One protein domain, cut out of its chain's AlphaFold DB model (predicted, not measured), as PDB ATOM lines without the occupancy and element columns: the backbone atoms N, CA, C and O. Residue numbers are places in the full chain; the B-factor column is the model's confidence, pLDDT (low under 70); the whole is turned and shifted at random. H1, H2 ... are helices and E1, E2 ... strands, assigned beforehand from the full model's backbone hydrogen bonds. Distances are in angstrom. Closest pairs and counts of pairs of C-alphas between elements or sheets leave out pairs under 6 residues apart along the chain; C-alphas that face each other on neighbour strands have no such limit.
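Overview. This is residues 44 to 110 of the 217 residues of an uncharacterized protein of Jimgerdemannia flammicorona (UniProt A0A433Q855). There is little regular structure: a small sheet of three short strands, E1, E2, E3 in that order, antiparallel, amid long loops, with a tiny helix H1 off it. The last stretch folds back, residues 107 to 108 pairing antiparallel with 91 to 92 of E3. The printed part has 67 residues, 18 in named elements, ordered E1, E2, H1, E3, class mixed; it is compact, radius of gyration of the C-alphas 11.4 A, spans 33 by 28 by 19 A.

Along the chain. Find C-alpha 52 at (31.723, 12.972, 44.047); E1 runs to 56, 12.2 A. E2 is 69 to 73, 13.0 A; H1 is 83 to 86; E3, 91 to 94, ends at (39.938, 24.286, 41.764).

Arrangement. Look at hairpin E1 and E2, 140 degrees: N 54 and O 71 are 2.8 A apart. E3 is the other neighbour of E2, antiparallel at 148 degrees, with N 70 and O 93 2.8 A apart. H1, not on the sheet, is apart from E1 and too short for an O i to N i+4 pair; its one O i to N i+3 pair is within range.

Size, cuts and confidence. The printed part has no cut; link E1 to E2 is long. Residues 58, 60 to 66 and 78 to 84 are under 70 pLDDT.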
ATOM      1  N   ARG A  44      27.563  15.764  42.706       86.50
ATOM      2  CA  ARG A  44      27.753  14.605  41.821       86.50
ATOM      3  C   ARG A  44      28.152  15.066  40.432       86.50
ATOM      4  O   ARG A  44      27.632  16.072  39.949       86.50
ATOM      5  N   ASP A  45      29.052  14.330  39.797       85.19
ATOM      6  CA  ASP A  45      29.425  14.611  38.419       85.19
ATOM      7  C   ASP A  45      28.317  14.177  37.437       85.19
ATOM      8  O   ASP A  45      27.781  13.074  37.565       85.19
ATOM      9  N   PRO A  46      27.951  15.008  36.443       81.94
ATOM     10  CA  PRO A  46      26.934  14.637  35.460       81.94
ATOM     11  C   PRO A  46      27.406  13.558  34.469       81.94
ATOM     12  O   PRO A  46      26.571  12.844  33.919       81.94
ATOM     13  N   ALA A  47      28.713  13.436  34.216       81.50
ATOM     14  CA  ALA A  47      29.286  12.472  33.275       81.50
ATOM     15  C   ALA A  47      29.746  11.163  33.952       81.50
ATOM     16  O   ALA A  47      29.898  10.147  33.263       81.50
ATOM     17  N   TYR A  48      29.957  11.178  35.274       83.69
ATOM     18  CA  TYR A  48      30.400  10.041  36.085       83.69
ATOM     19  C   TYR A  48      29.506   9.859  37.327       83.69
ATOM     20  O   TYR A  48      29.679  10.573  38.313       83.69
ATOM     21  N   PRO A  49      28.590   8.872  37.338       81.38
ATOM     22  CA  PRO A  49      27.578   8.754  38.392       81.38
ATOM     23  C   PRO A  49      28.157   8.452  39.781       81.38
ATOM     24  O   PRO A  49      27.581   8.883  40.777       81.38
ATOM     25  N   ASP A  50      29.289   7.745  39.844       87.44
ATOM     26  CA  ASP A  50      29.954   7.370  41.100       87.44
ATOM     27  C   ASP A  50      30.941   8.439  41.603       87.44
ATOM     28  O   ASP A  50      31.559   8.260  42.651       87.44
ATOM     29  N   LEU A  51      31.160   9.520  40.846       90.62
ATOM     30  CA  LEU A  51      32.167  10.527  41.164       90.62
ATOM     31  C   LEU A  51      31.558  11.676  41.964       90.62
ATOM     32  O   LEU A  51      30.612  12.338  41.532       90.62
ATOM     33  N   HIS A  52      32.169  11.952  43.112       90.56
ATOM     34  CA  HIS A  52      31.723  12.972  44.047       90.56
ATOM     35  C   HIS A  52      32.796  14.036  44.283       90.56
ATOM     36  O   HIS A  52      33.968  13.727  44.518       90.56
ATOM     37  N   TYR A  53      32.364  15.296  44.261       90.06
ATOM     38  CA  TYR A  53      33.165  16.465  44.601       90.06
ATOM     39  C   TYR A  53      32.923  16.854  46.058       90.06
ATOM     40  O   TYR A  53      31.788  17.123  46.462       90.06
ATOM     41  N   HIS A  54      34.007  16.931  46.824       87.62
ATOM     42  CA  HIS A  54      34.007  17.293  48.239       87.62
ATOM     43  C   HIS A  54      34.707  18.624  48.441       87.62
ATOM     44  O   HIS A  54      35.820  18.816  47.955       87.62
ATOM     45  N   SER A  55      34.098  19.538  49.191       85.19
ATOM     46  CA  SER A  55      34.751  20.802  49.545       85.19
ATOM     47  C   SER A  55      35.983  20.525  50.417       85.19
ATOM     48  O   SER A  55      35.875  19.903  51.473       85.19
ATOM     49  N   SER A  56      37.162  20.960  49.970       79.88
ATOM     50  CA  SER A  56      38.439  20.701  50.639       79.88
ATOM     51  C   SER A  56      39.282  21.980  50.702       79.88
ATOM     52  O   SER A  56      39.268  22.773  49.754       79.88
ATOM     53  N   PRO A  57      40.024  22.229  51.801       71.94
ATOM     54  CA  PRO A  57      41.033  23.283  51.805       71.94
ATOM     55  C   PRO A  57      42.116  22.980  50.759       71.94
ATOM     56  O   PRO A  57      42.309  21.827  50.374       71.94
ATOM     57  N   SER A  58      42.830  24.016  50.307       68.31
ATOM     58  CA  SER A  58      43.888  23.870  49.298       68.31
ATOM     59  C   SER A  58      44.855  22.729  49.659       68.31
ATOM     60  O   SER A  58      45.412  22.742  50.761       68.31
ATOM     61  N   PRO A  59      45.103  21.765  48.747       70.50
ATOM     62  CA  PRO A  59      46.084  20.702  48.974       70.50
ATOM     63  C   PRO A  59      47.523  21.244  48.974       70.50
ATOM     64  O   PRO A  59      48.434  20.621  49.517       70.50
ATOM     65  N   LEU A  60      47.735  22.421  48.379       68.88
ATOM     66  CA  LEU A  60      49.016  23.110  48.344       68.88
ATOM     67  C   LEU A  60      49.133  23.977  49.602       68.88
ATOM     68  O   LEU A  60      48.591  25.083  49.658       68.88
ATOM     69  N   SER A  61      49.859  23.464  50.600       54.66
ATOM     70  CA  SER A  61      50.071  24.072  51.927       54.66
ATOM     71  C   SER A  61      50.703  25.477  51.912       54.66
ATOM     72  O   SER A  61      50.753  26.128  52.953       54.66
ATOM     73  N   ASN A  62      51.198  25.945  50.760       55.19
ATOM     74  CA  ASN A  62      52.054  27.131  50.660       55.19
ATOM     75  C   ASN A  62      51.428  28.278  49.850       55.19
ATOM     76  O   ASN A  62      52.080  29.303  49.660       55.19
ATOM     77  N   SER A  63      50.201  28.125  49.337       51.00
ATOM     78  CA  SER A  63      49.605  29.162  48.494       51.00
ATOM     79  C   SER A  63      48.803  30.171  49.313       51.00
ATOM     80  O   SER A  63      47.837  29.826  49.986       51.00
ATOM     81  N   VAL A  64      49.184  31.442  49.189       54.03
ATOM     82  CA  VAL A  64      48.487  32.631  49.717       54.03
ATOM     83  C   VAL A  64      47.098  32.821  49.070       54.03
ATOM     84  O   VAL A  64      46.297  33.638  49.516       54.03
ATOM     85  N   THR A  65      46.767  32.049  48.031       53.62
ATOM     86  CA  THR A  65      45.479  32.114  47.334       53.62
ATOM     87  C   THR A  65      44.401  31.298  48.051       53.62
ATOM     88  O   THR A  65      44.418  30.069  48.040       53.62
ATOM     89  N   THR A  66      43.402  31.986  48.608       63.03
ATOM     90  CA  THR A  66      42.158  31.437  49.187       63.03
ATOM     91  C   THR A  66      41.212  30.862  48.119       63.03
ATOM     92  O   THR A  66      40.000  31.042  48.185       63.03
ATOM     93  N   THR A  67      41.730  30.215  47.075       70.75
ATOM     94  CA  THR A  67      40.875  29.555  46.083       70.75
ATOM     95  C   THR A  67      40.385  28.234  46.673       70.75
ATOM     96  O   THR A  67      41.222  27.398  47.025       70.75
ATOM     97  N   PRO A  68      39.063  28.029  46.822       83.81
ATOM     98  CA  PRO A  68      38.539  26.752  47.286       83.81
ATOM     99  C   PRO A  68      38.893  25.643  46.288       83.81
ATOM    100  O   PRO A  68      38.966  25.889  45.084       83.81
ATOM    101  N   TYR A  69      39.120  24.427  46.784       87.50
ATOM    102  CA  TYR A  69      39.357  23.240  45.966       87.50
ATOM    103  C   TYR A  69      38.252  22.210  46.211       87.50
ATOM    104  O   TYR A  69      37.713  22.096  47.314       87.50
ATOM    105  N   TYR A  70      37.951  21.425  45.184       90.19
ATOM    106  CA  TYR A  70      37.195  20.191  45.313       90.19
ATOM    107  C   TYR A  70      38.145  18.996  45.330       90.19
ATOM    108  O   TYR A  70      39.006  18.866  44.462       90.19
ATOM    109  N   ALA A  71      37.972  18.116  46.310       90.81
ATOM    110  CA  ALA A  71      38.580  16.795  46.339       90.81
ATOM    111  C   ALA A  71      37.639  15.791  45.662       90.81
ATOM    112  O   ALA A  71      36.452  15.738  45.983       90.81
ATOM    113  N   LEU A  72      38.168  14.998  44.734       91.81
ATOM    114  CA  LEU A  72      37.414  13.991  43.992       91.81
ATOM    115  C   LEU A  72      37.513  12.638  44.700       91.81
ATOM    116  O   LEU A  72      38.608  12.201  45.056       91.81
ATOM    117  N   SER A  73      36.390  11.951  44.889       92.12
ATOM    118  CA  SER A  73      36.361  10.596  45.454       92.12
ATOM    119  C   SER A  73      35.156   9.807  44.945       92.12
ATOM    120  O   SER A  73      34.149  10.395  44.562       92.12
ATOM    121  N   PHE A  74      35.245   8.475  44.989       90.94
ATOM    122  CA  PHE A  74      34.119   7.570  44.718       90.94
ATOM    123  C   PHE A  74      33.185   7.367  45.923       90.94
ATOM    124  O   PHE A  74      32.217   6.613  45.854       90.94
ATOM    125  N   LEU A  75      33.501   7.984  47.067       87.31
ATOM    126  CA  LEU A  75      32.703   7.886  48.285       87.31
ATOM    127  C   LEU A  75      31.786   9.096  48.445       87.31
ATOM    128  O   LEU A  75      32.170  10.226  48.146       87.31
ATOM    129  N   ASP A  76      30.583   8.860  48.964       81.00
ATOM    130  CA  ASP A  76      29.587   9.895  49.269       81.00
ATOM    131  C   ASP A  76      30.057  10.833  50.377       81.00
ATOM    132  O   ASP A  76      29.761  12.015  50.336       81.00
ATOM    133  N   ASN A  77      30.789  10.337  51.374       73.44
ATOM    134  CA  ASN A  77      31.280  11.170  52.470       73.44
ATOM    135  C   ASN A  77      32.655  10.688  52.957       73.44
ATOM    136  O   ASN A  77      32.763  10.027  53.996       73.44
ATOM    137  N   PRO A  78      33.732  10.963  52.204       67.56
ATOM    138  CA  PRO A  78      35.069  10.765  52.705       67.56
ATOM    139  C   PRO A  78      35.294  11.796  53.811       67.56
ATOM    140  O   PRO A  78      35.274  13.000  53.577       67.56
ATOM    141  N   SER A  79      35.556  11.336  55.032       63.59
ATOM    142  CA  SER A  79      36.112  12.202  56.070       63.59
ATOM    143  C   SER A  79      37.493  12.691  55.619       63.59
ATOM    144  O   SER A  79      38.504  12.068  55.933       63.59
ATOM    145  N   VAL A  80      37.544  13.806  54.881       59.69
ATOM    146  CA  VAL A  80      38.759  14.404  54.282       59.69
ATOM    147  C   VAL A  80      39.856  14.655  55.333       59.69
ATOM    148  O   VAL A  80      41.050  14.689  55.036       59.69
ATOM    149  N   THR A  81      39.460  14.767  56.600       54.03
ATOM    150  CA  THR A  81      40.345  14.963  57.750       54.03
ATOM    151  C   THR A  81      41.149  13.708  58.117       54.03
ATOM    152  O   THR A  81      42.289  13.826  58.578       54.03
ATOM    153  N   SER A  82      40.596  12.508  57.905       62.19
ATOM    154  CA  SER A  82      41.243  11.248  58.289       62.19
ATOM    155  C   SER A  82      42.387  10.900  57.327       62.19
ATOM    156  O   SER A  82      42.180  10.877  56.111       62.19
ATOM    157  N   PRO A  83      43.597  10.587  57.827       61.56
ATOM    158  CA  PRO A  83      44.735  10.238  56.976       61.56
ATOM    159  C   PRO A  83      44.486   8.966  56.154       61.56
ATOM    160  O   PRO A  83      44.940   8.887  55.020       61.56
ATOM    161  N   LEU A  84      43.719   8.005  56.682       58.62
ATOM    162  CA  LEU A  84      43.365   6.775  55.962       58.62
ATOM    163  C   LEU A  84      42.440   7.057  54.772       58.62
ATOM    164  O   LEU A  84      42.534   6.404  53.737       58.62
ATOM    165  N   THR A  85      41.575   8.060  54.909       73.06
ATOM    166  CA  THR A  85      40.623   8.459  53.870       73.06
ATOM    167  C   THR A  85      41.266   9.362  52.820       73.06
ATOM    168  O   THR A  85      40.824   9.364  51.676       73.06
ATOM    169  N   ARG A  86      42.358  10.072  53.147       76.94
ATOM    170  CA  ARG A  86      43.124  10.846  52.152       76.94
ATOM    171  C   ARG A  86      43.707   9.977  51.041       76.94
ATOM    172  O   ARG A  86      43.792  10.443  49.913       76.94
ATOM    173  N   ASN A  87      44.032   8.717  51.322       84.56
ATOM    174  CA  ASN A  87      44.505   7.776  50.300       84.56
ATOM    175  C   ASN A  87      43.400   7.382  49.300       84.56
ATOM    176  O   ASN A  87      43.708   6.872  48.231       84.56
ATOM    177  N   LEU A  88      42.126   7.619  49.639       89.62
ATOM    178  CA  LEU A  88      40.951   7.328  48.808       89.62
ATOM    179  C   LEU A  88      40.503   8.535  47.962       89.62
ATOM    180  O   LEU A  88      39.508   8.461  47.238       89.62
ATOM    181  N   ILE A  89      41.197   9.669  48.090       91.62
ATOM    182  CA  ILE A  89      40.965  10.863  47.274       91.62
ATOM    183  C   ILE A  89      41.719  10.682  45.961       91.62
ATOM    184  O   ILE A  89      42.934  10.516  45.979       91.62
ATOM    185  N   ILE A  90      41.019  10.768  44.836       93.50
ATOM    186  CA  ILE A  90      41.592  10.618  43.492       93.50
ATOM    187  C   ILE A  90      42.555  11.774  43.194       93.50
ATOM    188  O   ILE A  90      43.657  11.585  42.679       93.50
ATOM    189  N   GLY A  91      42.139  12.987  43.548       92.69
ATOM    190  CA  GLY A  91      42.921  14.202  43.382       92.69
ATOM    191  C   GLY A  91      42.099  15.444  43.698       92.69
ATOM    192  O   GLY A  91      40.992  15.352  44.239       92.69
ATOM    193  N   TRP A  92      42.645  16.602  43.347       92.00
ATOM    194  CA  TRP A  92      42.050  17.902  43.639       92.00
ATOM    195  C   TRP A  92      41.927  18.758  42.385       92.00
ATOM    196  O   TRP A  92      42.812  18.766  41.534       92.00
ATOM    197  N   THR A  93      40.848  19.529  42.301       92.25
ATOM    198  CA  THR A  93      40.614  20.525  41.249       92.25
ATOM    199  C   THR A  93      40.171  21.848  41.878       92.25
ATOM    200  O   THR A  93      39.532  21.816  42.932       92.25
ATOM    201  N   PRO A  94      40.495  23.020  41.303       90.62
ATOM    202  CA  PRO A  94      39.938  24.286  41.764       90.62
ATOM    203  C   PRO A  94      38.407  24.252  41.747       90.62
ATOM    204  O   PRO A  94      37.797  23.703  40.831       90.62
ATOM    205  N   ALA A  95      37.779  24.837  42.761       86.44
ATOM    206  CA  ALA A  95      36.333  24.873  42.846       86.44
ATOM    207  C   ALA A  95      35.764  25.903  41.862       86.44
ATOM    208  O   ALA A  95      35.883  27.113  42.059       86.44
ATOM    209  N   THR A  96      35.144  25.402  40.795       85.50
ATOM    210  CA  THR A  96      34.400  26.183  39.804       85.50
ATOM    211  C   THR A  96      32.915  25.838  39.871       85.50
ATOM    212  O   THR A  96      32.545  24.728  40.252       85.50
ATOM    213  N   THR A  97      32.056  26.772  39.462       84.00
ATOM    214  CA  THR A  97      30.608  26.548  39.351       84.00
ATOM    215  C   THR A  97      30.190  26.835  37.906       84.00
ATOM    216  O   THR A  97      30.154  28.009  37.533       84.00
ATOM    217  N   PRO A  98      29.897  25.819  37.070       83.06
ATOM    218  CA  PRO A  98      29.839  24.382  37.378       83.06
ATOM    219  C   PRO A  98      31.224  23.744  37.626       83.06
ATOM    220  O   PRO A  98      32.233  24.279  37.150       83.06
ATOM    221  N   PRO A  99      31.294  22.612  38.360       83.19
ATOM    222  CA  PRO A  99      32.547  21.892  38.562       83.19
ATOM    223  C   PRO A  99      33.063  21.380  37.217       83.19
ATOM    224  O   PRO A  99      32.331  20.744  36.460       83.19
ATOM    225  N   ALA A 100      34.320  21.689  36.916       85.19
ATOM    226  CA  ALA A 100      34.985  21.263  35.697       85.19
ATOM    227  C   ALA A 100      36.326  20.611  36.037       85.19
ATOM    228  O   ALA A 100      37.107  21.126  36.842       85.19
ATOM    229  N   ILE A 101      36.597  19.470  35.408       89.00
ATOM    230  CA  ILE A 101      37.871  18.767  35.533       89.00
ATOM    231  C   ILE A 101      38.727  19.136  34.322       89.00
ATOM    232  O   ILE A 101      38.353  18.858  33.185       89.00
ATOM    233  N   SER A 102      39.869  19.779  34.569       90.75
ATOM    234  CA  SER A 102      40.832  20.158  33.531       90.75
ATOM    235  C   SER A 102      42.207  19.566  33.835       90.75
ATOM    236  O   SER A 102      42.679  19.700  34.969       90.75
ATOM    237  N   PRO A 103      42.898  18.973  32.845       91.00
ATOM    238  CA  PRO A 103      44.228  18.396  33.046       91.00
ATOM    239  C   PRO A 103      45.279  19.439  33.455       91.00
ATOM    240  O   PRO A 103      46.279  19.086  34.067       91.00
ATOM    241  N   ALA A 104      45.066  20.723  33.139       90.94
ATOM    242  CA  ALA A 104      46.016  21.787  33.468       90.94
ATOM    243  C   ALA A 104      45.999  22.178  34.954       90.94
ATOM    244  O   ALA A 104      46.996  22.674  35.474       90.94
ATOM    245  N   THR A 105      44.863  21.993  35.629       90.38
ATOM    246  CA  THR A 105      44.653  22.441  37.015       90.38
ATOM    247  C   THR A 105      44.502  21.290  38.003       90.38
ATOM    248  O   THR A 105      44.501  21.528  39.210       90.38
ATOM    249  N   PHE A 106      44.330  20.063  37.508       93.00
ATOM    250  CA  PHE A 106      44.143  18.882  38.335       93.00
ATOM    251  C   PHE A 106      45.443  18.473  39.029       93.00
ATOM    252  O   PHE A 106      46.497  18.369  38.402       93.00
ATOM    253  N   ILE A 107      45.356  18.215  40.331       92.62
ATOM    254  CA  ILE A 107      46.464  17.731  41.150       92.62
ATOM    255  C   ILE A 107      46.183  16.269  41.485       92.62
ATOM    256  O   ILE A 107      45.242  15.964  42.219       92.62
ATOM    257  N   GLU A 108      47.003  15.375  40.943       92.75
ATOM    258  CA  GLU A 108      46.883  13.931  41.139       92.75
ATOM    259  C   GLU A 108      47.367  13.515  42.533       92.75
ATOM    260  O   GLU A 108      48.368  14.022  43.046       92.75
ATOM    261  N   ASN A 109      46.668  12.562  43.153       92.94
ATOM    262  CA  ASN A 109      47.107  11.969  44.408       92.94
ATOM    263  C   ASN A 109      47.920  10.691  44.151       92.94
ATOM    264  O   ASN A 109      47.364   9.652  43.789       92.94
ATOM    265  N   GLY A 110      49.228  10.739  44.413       92.31
ATOM    266  CA  GLY A 110      50.114   9.582  44.241       92.31
ATOM    267  C   GLY A 110      49.715   8.369  45.090       92.31
ATOM    268  O   GLY A 110      49.767   7.244  44.606       92.31
TER     269      GLY A 110